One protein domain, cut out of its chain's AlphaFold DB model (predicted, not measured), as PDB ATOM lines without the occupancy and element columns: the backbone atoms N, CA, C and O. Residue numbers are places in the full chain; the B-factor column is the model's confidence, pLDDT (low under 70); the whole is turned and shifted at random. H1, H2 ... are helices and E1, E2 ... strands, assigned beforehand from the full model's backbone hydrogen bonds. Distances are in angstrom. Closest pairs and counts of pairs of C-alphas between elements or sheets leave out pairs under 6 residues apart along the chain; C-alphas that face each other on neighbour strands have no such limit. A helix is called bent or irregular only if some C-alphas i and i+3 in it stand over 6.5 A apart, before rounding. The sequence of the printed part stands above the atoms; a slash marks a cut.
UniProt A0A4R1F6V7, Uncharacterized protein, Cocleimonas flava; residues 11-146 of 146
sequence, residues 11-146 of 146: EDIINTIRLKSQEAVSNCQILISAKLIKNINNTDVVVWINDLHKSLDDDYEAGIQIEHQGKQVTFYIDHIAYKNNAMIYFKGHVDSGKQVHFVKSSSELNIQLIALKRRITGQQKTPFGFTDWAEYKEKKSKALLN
ATOM      1  N   GLU A  11     477.004 286.619 384.147       79.88
ATOM      2  CA  GLU A  11     476.062 287.218 383.192       79.88
ATOM      3  C   GLU A  11     476.267 286.694 381.761       79.88
ATOM      4  O   GLU A  11     475.306 286.528 381.007       79.88
ATOM      5  N   ASP A  12     477.505 286.351 381.385       82.75
ATOM      6  CA  ASP A  12     477.790 285.777 380.068       82.75
ATOM      7  C   ASP A  12     477.100 284.412 379.898       82.75
ATOM      8  O   ASP A  12     476.664 284.064 378.798       82.75
ATOM      9  N   ILE A  13     476.934 283.651 380.987       81.94
ATOM     10  CA  ILE A  13     476.204 282.376 380.978       81.94
ATOM     11  C   ILE A  13     474.708 282.595 380.761       81.94
ATOM     12  O   ILE A  13     474.101 281.881 379.966       81.94
ATOM     13  N   ILE A  14     474.118 283.610 381.395       81.81
ATOM     14  CA  ILE A  14     472.700 283.957 381.209       81.81
ATOM     15  C   ILE A  14     472.443 284.359 379.751       81.81
ATOM     16  O   ILE A  14     471.500 283.871 379.121       81.81
ATOM     17  N   ASN A  15     473.322 285.181 379.176       83.19
ATOM     18  CA  ASN A  15     473.252 285.540 377.761       83.19
ATOM     19  C   ASN A  15     473.437 284.322 376.848       83.19
ATOM     20  O   ASN A  15     472.693 284.161 375.882       83.19
ATOM     21  N   THR A  16     474.371 283.428 377.179       82.44
ATOM     22  CA  THR A  16     474.586 282.181 376.434       82.44
ATOM     23  C   THR A  16     473.337 281.306 376.448       82.44
ATOM     24  O   THR A  16     472.930 280.834 375.391       82.44
ATOM     25  N   ILE A  17     472.682 281.142 377.602       83.06
ATOM     26  CA  ILE A  17     471.410 280.416 377.726       83.06
ATOM     27  C   ILE A  17     470.353 281.032 376.806       83.06
ATOM     28  O   ILE A  17     469.717 280.312 376.040       83.06
ATOM     29  N   ARG A  18     470.195 282.363 376.836       83.06
ATOM     30  CA  ARG A  18     469.215 283.077 376.007       83.06
ATOM     31  C   ARG A  18     469.466 282.905 374.507       83.06
ATOM     32  O   ARG A  18     468.510 282.854 373.736       83.06
ATOM     33  N   LEU A  19     470.727 282.888 374.081       83.88
ATOM     34  CA  LEU A  19     471.092 282.698 372.675       83.88
ATOM     35  C   LEU A  19     470.898 281.235 372.256       83.88
ATOM     36  O   LEU A  19     470.269 280.964 371.238       83.88
ATOM     37  N   LYS A  20     471.375 280.290 373.073       80.12
ATOM     38  CA  LYS A  20     471.318 278.850 372.798       80.12
ATOM     39  C   LYS A  20     469.908 278.276 372.824       80.12
ATOM     40  O   LYS A  20     469.658 277.284 372.150       80.12
ATOM     41  N   SER A  21     468.985 278.870 373.575       76.25
ATOM     42  CA  SER A  21     467.591 278.421 373.602       76.25
ATOM     43  C   SER A  21     466.809 278.764 372.332       76.25
ATOM     44  O   SER A  21     465.717 278.250 372.146       76.25
ATOM     45  N   GLN A  22     467.342 279.641 371.473       76.75
ATOM     46  CA  GLN A  22     466.741 279.979 370.175       76.75
ATOM     47  C   GLN A  22     467.194 279.030 369.052       76.75
ATOM     48  O   GLN A  22     466.641 279.063 367.955       76.75
ATOM     49  N   GLU A  23     468.214 278.204 369.303       76.75
ATOM     50  CA  GLU A  23     468.627 277.125 368.403       76.75
ATOM     51  C   GLU A  23     467.655 275.933 368.519       76.75
ATOM     52  O   GLU A  23     466.759 275.919 369.363       76.75
ATOM     53  N   ALA A  24     467.824 274.898 367.687       73.19
ATOM     54  CA  ALA A  24     467.049 273.667 367.835       73.19
ATOM     55  C   ALA A  24     467.191 273.126 369.270       73.19
ATOM     56  O   ALA A  24     468.301 272.806 369.699       73.19
ATOM     57  N   VAL A  25     466.073 273.011 369.993       75.12
ATOM     58  CA  VAL A  25     466.039 272.713 371.437       75.12
ATOM     59  C   VAL A  25     466.853 271.467 371.801       75.12
ATOM     60  O   VAL A  25     467.572 271.463 372.798       75.12
ATOM     61  N   SER A  26     466.831 270.438 370.946       71.19
ATOM     62  CA  SER A  26     467.599 269.194 371.111       71.19
ATOM     63  C   SER A  26     469.122 269.380 371.156       71.19
ATOM     64  O   SER A  26     469.828 268.491 371.623       71.19
ATOM     65  N   ASN A  27     469.631 270.515 370.674       76.38
ATOM     66  CA  ASN A  27     471.056 270.842 370.617       76.38
ATOM     67  C   ASN A  27     471.469 271.857 371.693       76.38
ATOM     68  O   ASN A  27     472.625 272.281 371.724       76.38
ATOM     69  N   CYS A  28     470.548 272.261 372.576       81.31
ATOM     70  CA  CYS A  28     470.847 273.225 373.624       81.31
ATOM     71  C   CYS A  28     471.761 272.586 374.680       81.31
ATOM     72  O   CYS A  28     471.321 271.762 375.485       81.31
ATOM     73  N   GLN A  29     473.042 272.956 374.649       85.81
ATOM     74  CA  GLN A  29     474.051 272.550 375.624       85.81
ATOM     75  C   GLN A  29     474.854 273.779 376.058       85.81
ATOM     76  O   GLN A  29     475.397 274.502 375.220       85.81
ATOM     77  N   ILE A  30     474.940 274.013 377.366       89.81
ATOM     78  CA  ILE A  30     475.737 275.092 377.958       89.81
ATOM     79  C   ILE A  30     476.776 274.478 378.889       89.81
ATOM     80  O   ILE A  30     476.433 273.824 379.872       89.81
ATOM     81  N   LEU A  31     478.055 274.709 378.592       90.44
ATOM     82  CA  LEU A  31     479.158 274.287 379.449       90.44
ATOM     83  C   LEU A  31     479.296 275.237 380.642       90.44
ATOM     84  O   LEU A  31     479.535 276.430 380.473       90.44
ATOM     85  N   ILE A  32     479.233 274.681 381.847       90.12
ATOM     86  CA  ILE A  32     479.607 275.352 383.088       90.12
ATOM     87  C   ILE A  32     480.930 274.747 383.542       90.12
ATOM     88  O   ILE A  32     480.991 273.584 383.949       90.12
ATOM     89  N   SER A  33     481.991 275.546 383.480       89.31
ATOM     90  CA  SER A  33     483.329 275.117 383.872       89.31
ATOM     91  C   SER A  33     483.968 276.128 384.810       89.31
ATOM     92  O   SER A  33     484.073 277.303 384.468       89.31
ATOM     93  N   ALA A  34     484.473 275.670 385.953       86.75
ATOM     94  CA  ALA A  34     485.243 276.485 386.894       86.75
ATOM     95  C   ALA A  34     486.570 276.992 386.297       86.75
ATOM     96  O   ALA A  34     487.161 277.946 386.794       86.75
ATOM     97  N   LYS A  35     487.023 276.395 385.183       86.56
ATOM     98  CA  LYS A  35     488.141 276.917 384.377       86.56
ATOM     99  C   LYS A  35     487.774 278.185 383.606       86.56
ATOM    100  O   LYS A  35     488.656 278.952 383.241       86.56
ATOM    101  N   LEU A  36     486.487 278.361 383.321       84.06
ATOM    102  CA  LEU A  36     485.951 279.434 382.495       84.06
ATOM    103  C   LEU A  36     485.195 280.478 383.320       84.06
ATOM    104  O   LEU A  36     485.142 281.620 382.894       84.06
ATOM    105  N   ILE A  37     484.636 280.112 384.476       84.44
ATOM    106  CA  ILE A  37     483.785 280.974 385.306       84.44
ATOM    107  C   ILE A  37     484.347 281.009 386.727       84.44
ATOM    108  O   ILE A  37     484.552 279.966 387.353       84.44
ATOM    109  N   LYS A  38     484.578 282.210 387.264       78.81
ATOM    110  CA  LYS A  38     485.105 282.381 388.624       78.81
ATOM    111  C   LYS A  38     484.007 282.245 389.682       78.81
ATOM    112  O   LYS A  38     482.894 282.726 389.500       78.81
ATOM    113  N   ASN A  39     484.372 281.665 390.829       80.75
ATOM    114  CA  ASN A  39     483.577 281.668 392.067       80.75
ATOM    115  C   ASN A  39     482.135 281.152 391.903       80.75
ATOM    116  O   ASN A  39     481.194 281.747 392.431       80.75
ATOM    117  N   ILE A  40     481.973 280.044 391.173       85.56
ATOM    118  CA  ILE A  40     480.681 279.370 391.025       85.56
ATOM    119  C   ILE A  40     480.199 278.889 392.399       85.56
ATOM    120  O   ILE A  40     480.925 278.195 393.110       85.56
ATOM    121  N   ASN A  41     478.959 279.211 392.756       83.94
ATOM    122  CA  ASN A  41     478.285 278.681 393.937       83.94
ATOM    123  C   ASN A  41     476.979 277.951 393.561       83.94
ATOM    124  O   ASN A  41     476.601 277.852 392.393       83.94
ATOM    125  N   ASN A  42     476.287 277.392 394.555       83.12
ATOM    126  CA  ASN A  42     475.035 276.665 394.333       83.12
ATOM    127  C   ASN A  42     473.906 277.564 393.804       83.12
ATOM    128  O   ASN A  42     473.115 277.110 392.982       83.12
ATOM    129  N   THR A  43     473.833 278.816 394.258       87.00
ATOM    130  CA  THR A  43     472.830 279.783 393.803       87.00
ATOM    131  C   THR A  43     472.980 280.060 392.313       87.00
ATOM    132  O   THR A  43     471.982 280.043 391.598       87.00
ATOM    133  N   ASP A  44     474.214 280.219 391.827       88.94
ATOM    134  CA  ASP A  44     474.494 280.419 390.402       88.94
ATOM    135  C   ASP A  44     473.989 279.234 389.573       88.94
ATOM    136  O   ASP A  44     473.251 279.406 388.605       88.94
ATOM    137  N   VAL A  45     474.315 278.011 390.004       90.12
ATOM    138  CA  VAL A  45     473.896 276.783 389.318       90.12
ATOM    139  C   VAL A  45     472.371 276.661 389.282       90.12
ATOM    140  O   VAL A  45     471.807 276.373 388.228       90.12
ATOM    141  N   VAL A  46     471.686 276.930 390.398       91.50
ATOM    142  CA  VAL A  46     470.213 276.916 390.465       91.50
ATOM    143  C   VAL A  46     469.598 277.990 389.565       91.50
ATOM    144  O   VAL A  46     468.571 277.739 388.929       91.50
ATOM    145  N   VAL A  47     470.213 279.174 389.481       91.81
ATOM    146  CA  VAL A  47     469.778 280.236 388.570       91.81
ATOM    147  C   VAL A  47     469.904 279.781 387.122       91.81
ATOM    148  O   VAL A  47     468.915 279.859 386.398       91.81
ATOM    149  N   TRP A  48     471.059 279.253 386.716       93.06
ATOM    150  CA  TRP A  48     471.298 278.815 385.339       93.06
ATOM    151  C   TRP A  48     470.410 277.637 384.926       93.06
ATOM    152  O   TRP A  48     469.910 277.618 383.803       93.06
ATOM    153  N   ILE A  49     470.148 276.691 385.835       93.94
ATOM    154  CA  ILE A  49     469.191 275.596 385.602       93.94
ATOM    155  C   ILE A  49     467.800 276.154 385.326       93.94
ATOM    156  O   ILE A  49     467.168 275.751 384.358       93.94
ATOM    157  N   ASN A  50     467.318 277.075 386.163       94.56
ATOM    158  CA  ASN A  50     465.978 277.637 386.014       94.56
ATOM    159  C   ASN A  50     465.850 278.550 384.792       94.56
ATOM    160  O   ASN A  50     464.813 278.531 384.130       94.56
ATOM    161  N   ASP A  51     466.895 279.309 384.464       92.44
ATOM    162  CA  ASP A  51     466.930 280.136 383.260       92.44
ATOM    163  C   ASP A  51     466.894 279.279 381.995       92.44
ATOM    164  O   ASP A  51     466.127 279.592 381.084       92.44
ATOM    165  N   LEU A  52     467.641 278.169 381.961       93.25
ATOM    166  CA  LEU A  52     467.522 277.194 380.880       93.25
ATOM    167  C   LEU A  52     466.133 276.545 380.887       93.25
ATOM    168  O   LEU A  52     465.458 276.526 379.871       93.25
ATOM    169  N   HIS A  53     465.658 276.052 382.030       93.38
ATOM    170  CA  HIS A  53     464.369 275.361 382.120       93.38
ATOM    171  C   HIS A  53     463.211 276.205 381.568       93.38
ATOM    172  O   HIS A  53     462.341 275.691 380.857       93.38
ATOM    173  N   LYS A  54     463.238 277.506 381.876       92.44
ATOM    174  CA  LYS A  54     462.266 278.495 381.417       92.44
ATOM    175  C   LYS A  54     462.401 278.843 379.936       92.44
ATOM    176  O   LYS A  54     461.402 279.200 379.325       92.44
ATOM    177  N   SER A  55     463.616 278.816 379.389       90.38
ATOM    178  CA  SER A  55     463.860 279.178 377.992       90.38
ATOM    179  C   SER A  55     463.521 278.059 377.006       90.38
ATOM    180  O   SER A  55     463.358 278.332 375.823       90.38
ATOM    181  N   LEU A  56     463.406 276.821 377.492       90.88
ATOM    182  CA  LEU A  56     462.997 275.655 376.712       90.88
ATOM    183  C   LEU A  56     461.477 275.625 376.470       90.88
ATOM    184  O   LEU A  56     460.697 276.070 377.316       90.88
ATOM    185  N   ASP A  57     461.057 274.967 375.391       89.88
ATOM    186  CA  ASP A  57     459.644 274.690 375.091       89.88
ATOM    187  C   ASP A  57     459.007 273.711 376.087       89.88
ATOM    188  O   ASP A  57     459.703 272.981 376.801       89.88
ATOM    189  N   ASP A  58     457.673 273.658 376.116       89.06
ATOM    190  CA  ASP A  58     456.885 272.886 377.087       89.06
ATOM    191  C   ASP A  58     457.142 271.376 377.089       89.06
ATOM    192  O   ASP A  58     456.828 270.737 378.090       89.06
ATOM    193  N   ASP A  59     457.765 270.825 376.047       90.44
ATOM    194  CA  ASP A  59     458.141 269.410 375.941       90.44
ATOM    195  C   ASP A  59     459.523 269.089 376.527       90.44
ATOM    196  O   ASP A  59     459.896 267.918 376.618       90.44
ATOM    197  N   TYR A  60     460.295 270.103 376.929       92.19
ATOM    198  CA  TYR A  60     461.673 269.944 377.397       92.19
ATOM    199  C   TYR A  60     461.896 270.525 378.794       92.19
ATOM    200  O   TYR A  60     461.272 271.502 379.198       92.19
ATOM    201  N   GLU A  61     462.807 269.925 379.550       93.06
ATOM    202  CA  GLU A  61     463.269 270.395 380.851       93.06
ATOM    203  C   GLU A  61     464.796 270.451 380.920       93.06
ATOM    204  O   GLU A  61     465.495 269.874 380.088       93.06
ATOM    205  N   ALA A  62     465.321 271.182 381.905       94.44
ATOM    206  CA  ALA A  62     466.756 271.298 382.088       94.44
ATOM    207  C   ALA A  62     467.274 270.030 382.777       94.44
ATOM    208  O   ALA A  62     466.809 269.656 383.854       94.44
ATOM    209  N   GLY A  63     468.251 269.387 382.154       95.44
ATOM    210  CA  GLY A  63     469.026 268.297 382.723       95.44
ATOM    211  C   GLY A  63     470.483 268.685 382.916       95.44
ATOM    212  O   GLY A  63     470.931 269.758 382.503       95.44
ATOM    213  N   ILE A  64     471.234 267.770 383.523       95.88
ATOM    214  CA  ILE A  64     472.681 267.896 383.678       95.88
ATOM    215  C   ILE A  64     473.366 266.707 383.018       95.88
ATOM    216  O   ILE A  64     472.961 265.558 383.194       95.88
ATOM    217  N   GLN A  65     474.455 266.997 382.314       96.12
ATOM    218  CA  GLN A  65     475.483 266.021 381.996       96.12
ATOM    219  C   GLN A  65     476.737 266.300 382.834       96.12
ATOM    220  O   GLN A  65     477.250 267.421 382.874       96.12
ATOM    221  N   ILE A  66     477.216 265.269 383.528       94.81
ATOM    222  CA  ILE A  66     478.411 265.299 384.376       94.81
ATOM    223  C   ILE A  66     479.368 264.195 383.950       94.81
ATOM    224  O   ILE A  66     478.965 263.053 383.747       94.81
ATOM    225  N   GLU A  67     480.658 264.518 383.925       90.62
ATOM    226  CA  GLU A  67     481.704 263.506 383.839       90.62
ATOM    227  C   GLU A  67     481.900 262.828 385.206       90.62
ATOM    228  O   GLU A  67     482.032 263.487 386.247       90.62
ATOM    229  N   HIS A  68     481.918 261.499 385.212       87.19
ATOM    230  CA  HIS A  68     482.271 260.679 386.362       87.19
ATOM    231  C   HIS A  68     483.023 259.418 385.914       87.19
ATOM    232  O   HIS A  68     482.477 258.590 385.184       87.19
ATOM    233  N   GLN A  69     484.259 259.245 386.399       86.69
ATOM    234  CA  GLN A  69     485.106 258.070 386.135       86.69
ATOM    235  C   GLN A  69     485.319 257.778 384.636       86.69
ATOM    236  O   GLN A  69     485.243 256.635 384.184       86.69
ATOM    237  N   GLY A  70     485.562 258.822 383.848       86.81
ATOM    238  CA  GLY A  70     485.772 258.755 382.402       86.81
ATOM    239  C   GLY A  70     484.487 258.586 381.589       86.81
ATOM    240  O   GLY A  70     484.561 258.391 380.378       86.81
ATOM    241  N   LYS A  71     483.310 258.643 382.222       91.00
ATOM    242  CA  LYS A  71     482.010 258.477 381.560       91.00
ATOM    243  C   LYS A  71     481.166 259.731 381.708       91.00
ATOM    244  O   LYS A  71     481.132 260.341 382.770       91.00
ATOM    245  N   GLN A  72     480.437 260.077 380.652       94.06
ATOM    246  CA  GLN A  72     479.401 261.102 380.727       94.06
ATOM    247  C   GLN A  72     478.115 260.486 381.272       94.06
ATOM    248  O   GLN A  72     477.627 259.484 380.748       94.06
ATOM    249  N   VAL A  73     477.569 261.090 382.322       95.69
ATOM    250  CA  VAL A  73     476.298 260.698 382.929       95.69
ATOM    251  C   VAL A  73     475.308 261.838 382.760       95.69
ATOM    252  O   VAL A  73     475.502 262.923 383.305       95.69
ATOM    253  N   THR A  74     474.242 261.567 382.014       96.88
ATOM    254  CA  THR A  74     473.121 262.482 381.783       96.88
ATOM    255  C   THR A  74     471.954 262.120 382.696       96.88
ATOM    256  O   THR A  74     471.533 260.963 382.718       96.88
ATOM    257  N   PHE A  75     471.422 263.089 383.440       96.94
ATOM    258  CA  PHE A  75     470.340 262.861 384.396       96.94
ATOM    259  C   PHE A  75     469.424 264.082 384.565       96.94
ATOM    260  O   PHE A  75     469.824 265.229 384.347       96.94
ATOM    261  N   TYR A  76     468.188 263.812 384.979       95.94
ATOM    262  CA  TYR A  76     467.223 264.814 385.424       95.94
ATOM    263  C   TYR A  76     467.509 265.190 386.878       95.94
ATOM    264  O   TYR A  76     467.901 264.342 387.684       95.94
ATOM    265  N   ILE A  77     467.315 266.459 387.218       94.44
ATOM    266  CA  ILE A  77     467.753 267.036 388.490       94.44
ATOM    267  C   ILE A  77     466.609 266.954 389.504       94.44
ATOM    268  O   ILE A  77     465.563 267.560 389.297       94.44
ATOM    269  N   ASP A  78     466.827 266.262 390.622       93.38
ATOM    270  CA  ASP A  78     465.840 266.173 391.709       93.38
ATOM    271  C   ASP A  78     466.178 267.129 392.856       93.38
ATOM    272  O   ASP A  78     465.292 267.686 393.501       93.38
ATOM    273  N   HIS A  79     467.469 267.309 393.151       91.75
ATOM    274  CA  HIS A  79     467.911 268.145 394.260       91.75
ATOM    275  C   HIS A  79     469.355 268.626 394.088       91.75
ATOM    276  O   HIS A  79     470.219 267.888 393.608       91.75
ATOM    277  N   ILE A  80     469.620 269.856 394.537       90.75
ATOM    278  CA  ILE A  80     470.961 270.435 394.627       90.75
ATOM    279  C   ILE A  80     471.152 270.997 396.030       90.75
ATOM    280  O   ILE A  80     470.322 271.764 396.511       90.75
ATOM    281  N   ALA A  81     472.263 270.635 396.669       87.12
ATOM    282  CA  ALA A  81     472.634 271.135 397.988       87.12
ATOM    283  C   ALA A  81     474.075 271.630 398.013       87.12
ATOM    284  O   ALA A  81     474.910 271.241 397.195       87.12
ATOM    285  N   TYR A  82     474.366 272.465 399.004       80.94
ATOM    286  CA  TYR A  82     475.699 272.979 399.248       80.94
ATOM    287  C   TYR A  82     476.254 272.441 400.561       80.94
ATOM    288  O   TYR A  82     475.557 272.429 401.575       80.94
ATOM    289  N   LYS A  83     477.514 272.001 400.541       71.50
ATOM    290  CA  LYS A  83     478.224 271.525 401.730       71.50
ATOM    291  C   LYS A  83     479.538 272.289 401.886       71.50
ATOM    292  O   LYS A  83     480.361 272.314 400.974       71.50
ATOM    293  N   ASN A  84     479.738 272.877 403.066       66.75
ATOM    294  CA  ASN A  84     481.013 273.426 403.543       66.75
ATOM    295  C   ASN A  84     481.724 274.404 402.582       66.75
ATOM    296  O   ASN A  84     482.942 274.354 402.443       66.75
ATOM    297  N   ASN A  85     480.987 275.298 401.920       66.75
ATOM    298  CA  ASN A  85     481.546 276.406 401.131       66.75
ATOM    299  C   ASN A  85     482.405 276.072 399.903       66.75
ATOM    300  O   ASN A  85     482.918 276.996 399.276       66.75
ATOM    301  N   ALA A  86     482.486 274.807 399.493       81.00
ATOM    302  CA  ALA A  86     483.205 274.437 398.274       81.00
ATOM    303  C   ALA A  86     482.634 273.217 397.543       81.00
ATOM    304  O   ALA A  86     483.173 272.836 396.514       81.00
ATOM    305  N   MET A  87     481.579 272.569 398.044       88.88
ATOM    306  CA  MET A  87     481.034 271.364 397.413       88.88
ATOM    307  C   MET A  87     479.576 271.545 397.021       88.88
ATOM    308  O   MET A  87     478.741 271.941 397.836       88.88
ATOM    309  N   ILE A  88     479.275 271.173 395.781       90.38
ATOM    310  CA  ILE A  88     477.925 271.101 395.238       90.38
ATOM    311  C   ILE A  88     477.538 269.629 395.147       90.38
ATOM    312  O   ILE A  88     478.220 268.816 394.517       90.38
ATOM    313  N   TYR A  89     476.445 269.289 395.814       92.31
ATOM    314  CA  TYR A  89     475.835 267.975 395.761       92.31
ATOM    315  C   TYR A  89     474.689 267.986 394.758       92.31
ATOM    316  O   TYR A  89     473.779 268.801 394.874       92.31
ATOM    317  N   PHE A  90     474.724 267.054 393.814       94.06
ATOM    318  CA  PHE A  90     473.671 266.791 392.850       94.06
ATOM    319  C   PHE A  90     473.013 265.460 393.190       94.06
ATOM    320  O   PHE A  90     473.691 264.445 393.359       94.06
ATOM    321  N   LYS A  91     471.687 265.460 393.242       95.50
ATOM    322  CA  LYS A  91     470.863 264.258 393.275       95.50
ATOM    323  C   LYS A  91     469.882 264.327 392.119       95.50
ATOM    324  O   LYS A  91     469.293 265.373 391.847       95.50
ATOM    325  N   GLY A  92     469.709 263.198 391.460       96.06
ATOM    326  CA  GLY A  92     468.815 263.082 390.330       96.06
ATOM    327  C   GLY A  92     468.593 261.634 389.957       96.06
ATOM    328  O   GLY A  92     468.927 260.718 390.713       96.06
ATOM    329  N   HIS A  93     468.103 261.427 388.747       96.56
ATOM    330  CA  HIS A  93     467.951 260.100 388.181       96.56
ATOM    331  C   HIS A  93     468.203 260.133 386.675       96.56
ATOM    332  O   HIS A  93     467.905 261.103 385.975       96.56
ATOM    333  N   VAL A  94     468.804 259.060 386.178       95.94
ATOM    334  CA  VAL A  94     469.026 258.865 384.741       95.94
ATOM    335  C   VAL A  94     467.719 258.464 384.055       95.94
ATOM    336  O   VAL A  94     466.748 258.118 384.723       95.94
ATOM    337  N   ASP A  95     467.706 258.429 382.724       92.75
ATOM    338  CA  ASP A  95     466.513 258.104 381.924       92.75
ATOM    339  C   ASP A  95     465.853 256.761 382.297       92.75
ATOM    340  O   ASP A  95     464.635 256.646 382.347       92.75
ATOM    341  N   SER A  96     466.653 255.769 382.710       92.94
ATOM    342  CA  SER A  96     466.144 254.487 383.235       92.94
ATOM    343  C   SER A  96     465.405 254.571 384.586       92.94
ATOM    344  O   SER A  96     464.996 253.545 385.119       92.94
ATOM    345  N   GLY A  97     465.300 255.756 385.194       92.81
ATOM    346  CA  GLY A  97     464.716 255.984 386.520       92.81
ATOM    347  C   GLY A  97     465.654 255.687 387.697       92.81
ATOM    348  O   GLY A  97     465.304 255.957 388.844       92.81
ATOM    349  N   LYS A  98     466.860 255.156 387.450       95.69
ATOM    350  CA  LYS A  98     467.846 254.891 388.511       95.69
ATOM    351  C   LYS A  98     468.379 256.189 389.109       95.69
ATOM    352  O   LYS A  98     468.826 257.071 388.378       95.69
ATOM    353  N   GLN A  99     468.393 256.260 390.437       97.00
ATOM    354  CA  GLN A  99     468.941 257.402 391.164       97.00
ATOM    355  C   GLN A  99     470.460 257.495 391.014       97.00
ATOM    356  O   GLN A  99     471.169 256.487 391.010       97.00
ATOM    357  N   VAL A 100     470.946 258.728 390.921       96.62
ATOM    358  CA  VAL A 100     472.366 259.070 390.877       96.62
ATOM    359  C   VAL A 100     472.661 260.215 391.834       96.62
ATOM    360  O   VAL A 100     471.833 261.102 392.061       96.62
ATOM    361  N   HIS A 101     473.868 260.186 392.391       95.69
ATOM    362  CA  HIS A 101     474.348 261.174 393.342       95.69
ATOM    363  C   HIS A 101     475.777 261.561 392.991       95.69
ATOM    364  O   HIS A 101     476.641 260.694 392.857       95.69
ATOM    365  N   PHE A 102     476.036 262.860 392.886       94.31
ATOM    366  CA  PHE A 102     477.364 263.386 392.606       94.31
ATOM    367  C   PHE A 102     477.722 264.475 393.605       94.31
ATOM    368  O   PHE A 102     476.912 265.342 393.915       94.31
ATOM    369  N   VAL A 103     478.961 264.452 394.086       91.88
ATOM    370  CA  VAL A 103     479.566 265.566 394.820       91.88
ATOM    371  C   VAL A 103     480.662 266.125 393.927       91.88
ATOM    372  O   VAL A 103     481.533 265.376 393.482       91.88
ATOM    373  N   LYS A 104     480.618 267.425 393.641       90.69
ATOM    374  CA  LYS A 104     481.649 268.125 392.869       90.69
ATOM    375  C   LYS A 104     482.165 269.315 393.664       90.69
ATOM    376  O   LYS A 104     481.378 270.018 394.295       90.69
ATOM    377  N   SER A 105     483.476 269.541 393.624       89.12
ATOM    378  CA  SER A 105     484.040 270.800 394.109       89.12
ATOM    379  C   SER A 105     483.578 271.941 393.202       89.12
ATOM    380  O   SER A 105     483.554 271.779 391.983       89.12
ATOM    381  N   SER A 106     483.239 273.097 393.767       87.12
ATOM    382  CA  SER A 106     482.926 274.304 393.001       87.12
ATOM    383  C   SER A 106     484.130 274.800 392.199       87.12
ATOM    384  O   SER A 106     483.952 275.280 391.083       87.12
ATOM    385  N   SER A 107     485.354 274.621 392.712       86.06
ATOM    386  CA  SER A 107     486.604 275.013 392.040       86.06
ATOM    387  C   SER A 107     486.986 274.118 390.858       86.06
ATOM    388  O   SER A 107     487.811 274.500 390.033       86.06
ATOM    389  N   GLU A 108     486.395 272.928 390.769       86.31
ATOM    390  CA  GLU A 108     486.670 271.930 389.726       86.31
ATOM    391  C   GLU A 108     485.397 271.560 388.959       86.31
ATOM    392  O   GLU A 108     485.357 270.565 388.229       86.31
ATOM    393  N   LEU A 109     484.330 272.341 389.141       89.56
ATOM    394  CA  LEU A 109     483.039 272.054 388.546       89.56
ATOM    395  C   LEU A 109     483.174 272.054 387.024       89.56
ATOM    396  O   LEU A 109     483.651 273.020 386.432       89.56
ATOM    397  N   ASN A 110     482.745 270.966 386.394       91.50
ATOM    398  CA  ASN A 110     482.707 270.838 384.947       91.50
ATOM    399  C   ASN A 110     481.475 270.026 384.559       91.50
ATOM    400  O   ASN A 110     481.494 268.793 384.591       91.50
ATOM    401  N   ILE A 111     480.393 270.739 384.269       93.81
ATOM    402  CA  ILE A 111     479.077 270.174 383.976       93.81
ATOM    403  C   ILE A 111     478.527 270.814 382.708       93.81
ATOM    404  O   ILE A 111     478.912 271.927 382.352       93.81
ATOM    405  N   GLN A 112     477.602 270.141 382.042       94.62
ATOM    406  CA  GLN A 112     476.817 270.746 380.976       94.62
ATOM    407  C   GLN A 112     475.358 270.809 381.400       94.62
ATOM    408  O   GLN A 112     474.802 269.810 381.859       94.62
ATOM    409  N   LEU A 113     474.742 271.974 381.233       95.12
ATOM    410  CA  LEU A 113     473.291 272.074 381.223       95.12
ATOM    411  C   LEU A 113     472.802 271.683 379.839       95.12
ATOM    412  O   LEU A 113     473.342 272.162 378.843       95.12
ATOM    413  N   ILE A 114     471.796 270.823 379.786       94.38
ATOM    414  CA  ILE A 114     471.277 270.280 378.532       94.38
ATOM    415  C   ILE A 114     469.750 270.278 378.537       94.38
ATOM    416  O   ILE A 114     469.129 270.209 379.598       94.38
ATOM    417  N   ALA A 115     469.139 270.321 377.358       93.88
ATOM    418  CA  ALA A 115     467.708 270.079 377.211       93.88
ATOM    419  C   ALA A 115     467.407 268.571 377.207       93.88
ATOM    420  O   ALA A 115     467.944 267.824 376.389       93.88
ATOM    421  N   LEU A 116     466.520 268.122 378.095       93.88
ATOM    422  CA  LEU A 116     465.988 266.759 378.123       93.88
ATOM    423  C   LEU A 116     464.500 266.777 377.804       93.88
ATOM    424  O   LEU A 116     463.808 267.724 378.167       93.88
ATOM    425  N   LYS A 117     463.988 265.735 377.145       92.81
ATOM    426  CA  LYS A 117     462.538 265.587 376.973       92.81
ATOM    427  C   LYS A 117     461.884 265.439 378.340       92.81
ATOM    428  O   LYS A 117     462.343 264.647 379.156       92.81
ATOM    429  N   ARG A 118     460.801 266.170 378.589       91.06
ATOM    430  CA  ARG A 118     460.046 266.045 379.833       91.06
ATOM    431  C   ARG A 118     459.437 264.667 379.938       91.06
ATOM    432  O   ARG A 118     458.834 264.156 378.997       91.06
ATOM    433  N   ARG A 119     459.515 264.116 381.143       84.81
ATOM    434  CA  ARG A 119     458.854 262.847 381.471       84.81
ATOM    435  C   ARG A 119     457.353 263.009 381.694       84.81
ATOM    436  O   ARG A 119     456.608 262.060 381.491       84.81
ATOM    437  N   ILE A 120     456.917 264.204 382.093       82.19
ATOM    438  CA  ILE A 120     455.505 264.552 382.276       82.19
ATOM    439  C   ILE A 120     455.188 265.745 381.375       82.19
ATOM    440  O   ILE A 120     455.629 266.867 381.635       82.19
ATOM    441  N   THR A 121     454.435 265.488 380.309       77.94
ATOM    442  CA  THR A 121     453.927 266.509 379.386       77.94
ATOM    443  C   THR A 121     452.514 266.947 379.791       77.94
ATOM    444  O   THR A 121     451.836 266.276 380.569       77.94
ATOM    445  N   GLY A 122     452.074 268.118 379.323       77.00
ATOM    446  CA  GLY A 122     450.724 268.643 379.589       77.00
ATOM    447  C   GLY A 122     450.523 269.318 380.952       77.00
ATOM    448  O   GLY A 122     449.463 269.889 381.196       77.00
ATOM    449  N   GLN A 123     451.531 269.309 381.828       81.25
ATOM    450  CA  GLN A 123     451.552 270.133 383.039       81.25
ATOM    451  C   GLN A 123     452.367 271.404 382.812       81.25
ATOM    452  O   GLN A 123     453.425 271.369 382.169       81.25
ATOM    453  N   GLN A 124     451.913 272.514 383.398       84.69
ATOM    454  CA  GLN A 124     452.680 273.754 383.411       84.69
ATOM    455  C   GLN A 124     454.053 273.507 384.045       84.69
ATOM    456  O   GLN A 124     454.169 272.820 385.059       84.69
ATOM    457  N   LYS A 125     455.104 274.063 383.437       89.38
ATOM    458  CA  LYS A 125     456.447 274.016 384.013       89.38
ATOM    459  C   LYS A 125     456.501 274.757 385.339       89.38
ATOM    460  O   LYS A 125     456.044 275.898 385.431       89.38
ATOM    461  N   THR A 126     457.155 274.144 386.312       89.81
ATOM    462  CA  THR A 126     457.480 274.752 387.602       89.81
ATOM    463  C   THR A 126     458.991 274.933 387.713       89.81
ATOM    464  O   THR A 126     459.735 274.037 387.310       89.81
ATOM    465  N   PRO A 127     459.472 276.059 388.258       92.44
ATOM    466  CA  PRO A 127     460.897 276.240 388.499       92.44
ATOM    467  C   PRO A 127     461.446 275.164 389.439       92.44
ATOM    468  O   PRO A 127     460.837 274.806 390.446       92.44
ATOM    469  N   PHE A 128     462.643 274.678 389.132       90.69
ATOM    470  CA  PHE A 128     463.373 273.753 389.977       90.69
ATOM    471  C   PHE A 128     463.665 274.385 391.343       90.69
ATOM    472  O   PHE A 128     464.365 275.400 391.424       90.69
ATOM    473  N   GLY A 129     463.178 273.741 392.407       86.12
ATOM    474  CA  GLY A 129     463.440 274.127 393.796       86.12
ATOM    475  C   GLY A 129     462.567 275.261 394.340       86.12
ATOM    476  O   GLY A 129     462.854 275.739 395.434       86.12
ATOM    477  N   PHE A 130     461.525 275.683 393.615       89.31
ATOM    478  CA  PHE A 130     460.597 276.740 394.038       89.31
ATOM    479  C   PHE A 130     459.145 276.339 393.758       89.31
ATOM    480  O   PHE A 130     458.883 275.471 392.926       89.31
ATOM    481  N   THR A 131     458.201 276.986 394.439       88.00
ATOM    482  CA  THR A 131     456.763 276.712 394.294       88.00
ATOM    483  C   THR A 131     456.250 277.183 392.935       88.00
ATOM    484  O   THR A 131     455.521 276.464 392.254       88.00
ATOM    485  N   ASP A 132     456.651 278.388 392.523       92.50
ATOM    486  CA  ASP A 132     456.242 278.997 391.262       92.50
ATOM    487  C   ASP A 132     457.272 280.008 390.724       92.50
ATOM    488  O   ASP A 132     458.279 280.350 391.355       92.50
ATOM    489  N   TRP A 133     457.022 280.494 389.506       92.19
ATOM    490  CA  TRP A 133     457.896 281.448 388.821       92.19
ATOM    491  C   TRP A 133     457.941 282.840 389.464       92.19
ATOM    492  O   TRP A 133     458.875 283.590 389.171       92.19
ATOM    493  N   ALA A 134     456.952 283.225 390.273       92.50
ATOM    494  CA  ALA A 134     456.962 284.493 390.996       92.50
ATOM    495  C   ALA A 134     457.919 284.410 392.192       92.50
ATOM    496  O   ALA A 134     458.795 285.269 392.314       92.50
ATOM    497  N   GLU A 135     457.841 283.329 392.975       91.50
ATOM    498  CA  GLU A 135     458.777 283.037 394.063       91.50
ATOM    499  C   GLU A 135     460.221 283.004 393.542       91.50
ATOM    500  O   GLU A 135     461.100 283.686 394.079       91.50
ATOM    501  N   TYR A 136     460.468 282.280 392.443       91.81
ATOM    502  CA  TYR A 136     461.797 282.215 391.829       91.81
ATOM    503  C   TYR A 136     462.343 283.605 391.465       91.81
ATOM    504  O   TYR A 136     463.492 283.916 391.779       91.81
ATOM    505  N   LYS A 137     461.535 284.466 390.829       90.81
ATOM    506  CA  LYS A 137     461.961 285.824 390.445       90.81
ATOM    507  C   LYS A 137     462.316 286.675 391.661       90.81
ATOM    508  O   LYS A 137     463.328 287.376 391.630       90.81
ATOM    509  N   GLU A 138     461.515 286.606 392.722       89.88
ATOM    510  CA  GLU A 138     461.768 287.340 393.962       89.88
ATOM    511  C   GLU A 138     463.094 286.898 394.600       89.88
ATOM    512  O   GLU A 138     463.946 287.728 394.932       89.88
ATOM    513  N   LYS A 139     463.302 285.581 394.723       86.69
ATOM    514  CA  LYS A 139     464.525 285.006 395.298       86.69
ATOM    515  C   LYS A 139     465.751 285.309 394.441       86.69
ATOM    516  O   LYS A 139     466.773 285.718 394.987       86.69
ATOM    517  N   LYS A 140     465.642 285.180 393.113       86.31
ATOM    518  CA  LYS A 140     466.707 285.523 392.161       86.31
ATOM    519  C   LYS A 140     467.108 286.992 392.282       86.31
ATOM    520  O   LYS A 140     468.294 287.282 392.365       86.31
ATOM    521  N   SER A 141     466.144 287.912 392.346       84.25
ATOM    522  CA  SER A 141     466.434 289.343 392.493       84.25
ATOM    523  C   SER A 141     467.186 289.646 393.789       84.25
ATOM    524  O   SER A 141     468.156 290.393 393.757       84.25
ATOM    525  N   LYS A 142     466.792 289.030 394.910       80.12
ATOM    526  CA  LYS A 142     467.491 289.184 396.196       80.12
ATOM    527  C   LYS A 142     468.894 288.573 396.185       80.12
ATOM    528  O   LYS A 142     469.789 289.105 396.825       80.12
ATOM    529  N   ALA A 143     469.080 287.464 395.472       73.94
ATOM    530  CA  ALA A 143     470.366 286.784 395.360       73.94
ATOM    531  C   ALA A 143     471.369 287.508 394.447       73.94
ATOM    532  O   ALA A 143     472.562 287.422 394.699       73.94
ATOM    533  N   LEU A 144     470.898 288.209 393.408       62.03
ATOM    534  CA  LEU A 144     471.744 288.970 392.476       62.03
ATOM    535  C   LEU A 144     472.142 290.367 392.991       62.03
ATOM    536  O   LEU A 144     472.964 291.026 392.363       62.03
ATOM    537  N   LEU A 145     471.556 290.834 394.099       47.78
ATOM    538  CA  LEU A 145     471.876 292.123 394.734       47.78
ATOM    539  C   LEU A 145     473.004 292.033 395.781       47.78
ATOM    540  O   LEU A 145     473.371 293.065 396.341       47.78
ATOM    541  N   ASN A 146     473.532 290.831 396.042       39.91
ATOM    542  CA  ASN A 146     474.540 290.559 397.071       39.91
ATOM    543  C   ASN A 146     475.857 290.056 396.476       39.91
ATOM    544  O   ASN A 146     475.805 289.159 395.603       39.91
TER     545      ASN A 146
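AT A GLANCE: This is residues 11 to 146 of the 146 residues of an uncharacterized protein of Cocleimonas flava (UniProt A0A4R1F6V7). One strongly twisted sheet of six strands folds back on itself into two leaves, E1 E6 E2 and E4 E5, with the bent strand E3 as the hinge; helix H2 packs over the mouth of this fold. H1 lies side by side with H2 at the E1 edge, and H3 lies farther out, beyond H2, after a long link. The printed part has 136 residues, in the order H1 E1 H2 E2 E3 E4 E5 E6 H3; the sheet runs E1 E6 E2 E3 E4 E5, all antiparallel. The class is mixed, helices and strands; the whole is compact, with a radius of gyration of the C-alphas of 14.2 A and spans of 38 by 38 by 27 A.

HOW THE PARTS SIT: H1, residues 11 to 20, only grazes the sheet, with its residues 13 to 20; its closest C-alphas to E1, residues 29 to 33, are those of Ile 17 and Ile 30, 6.9 A. H1 touches H2, residues 42 to 55, at a shallow tilt of 26 degrees, the same way; the closest C-alphas are those of Ile 17 and Leu 52, 6.0 A. H2 is on the sheet at a height of 8.1 A, over E2, residues 60 to 68, and only just along the strands, at 29 degrees to E2 on the local plane. E1, H2 and E2 form a split strand-helix-strand unit, two strands running the same way with E6, residues 110 to 117, between them; its crossover is right-handed. Across the neighbour strands E1 and E6, N 30 and O 113 are within hydrogen-bond range at 2.9 A, and across the neighbour strands E6 and E2, N 63 and O 114 are within hydrogen-bond range at 2.8 A. E2, E3, residues 71 to 83, E4, residues 87 to 93, and E5, residues 99 to 105, form a meander, each strand the antiparallel neighbour of the one before. E3 bends by 102 degrees at residue 76: N 66 and O 73 are 2.9 A apart across the hairpin E2 and E3, N 81 and O 89 3.0 A across E3 and E4, and N 90 and O 102 2.8 A across E4 and E5. H3, residues 133 to 144, is not on the sheet; it is close to H2 but not clearly touching, with the closest C-alphas, Val 47 and Lys 140, 7.1 A apart. In H1, H2 and H3 every O i to N i+4 pair is within hydrogen-bond range.

IN THESE COORDINATES: H1 begins at C-alpha 11 (476.062, 287.218, 383.192). H2 spans 20.0 A, E2 and E3 24.3 A each, E6 22.3 A and H3 16.2 A, ending at C-alpha 144 (471.744, 288.970, 392.476).

THE WHOLE: The C-alphas farthest apart, Ser 96 and Leu 145, are 39.8 A apart. The printed part has no cut; E6 to H3, residues 118 to 132, is the long link. Residues 84 to 85 and 144 to 146 have pLDDT under 70.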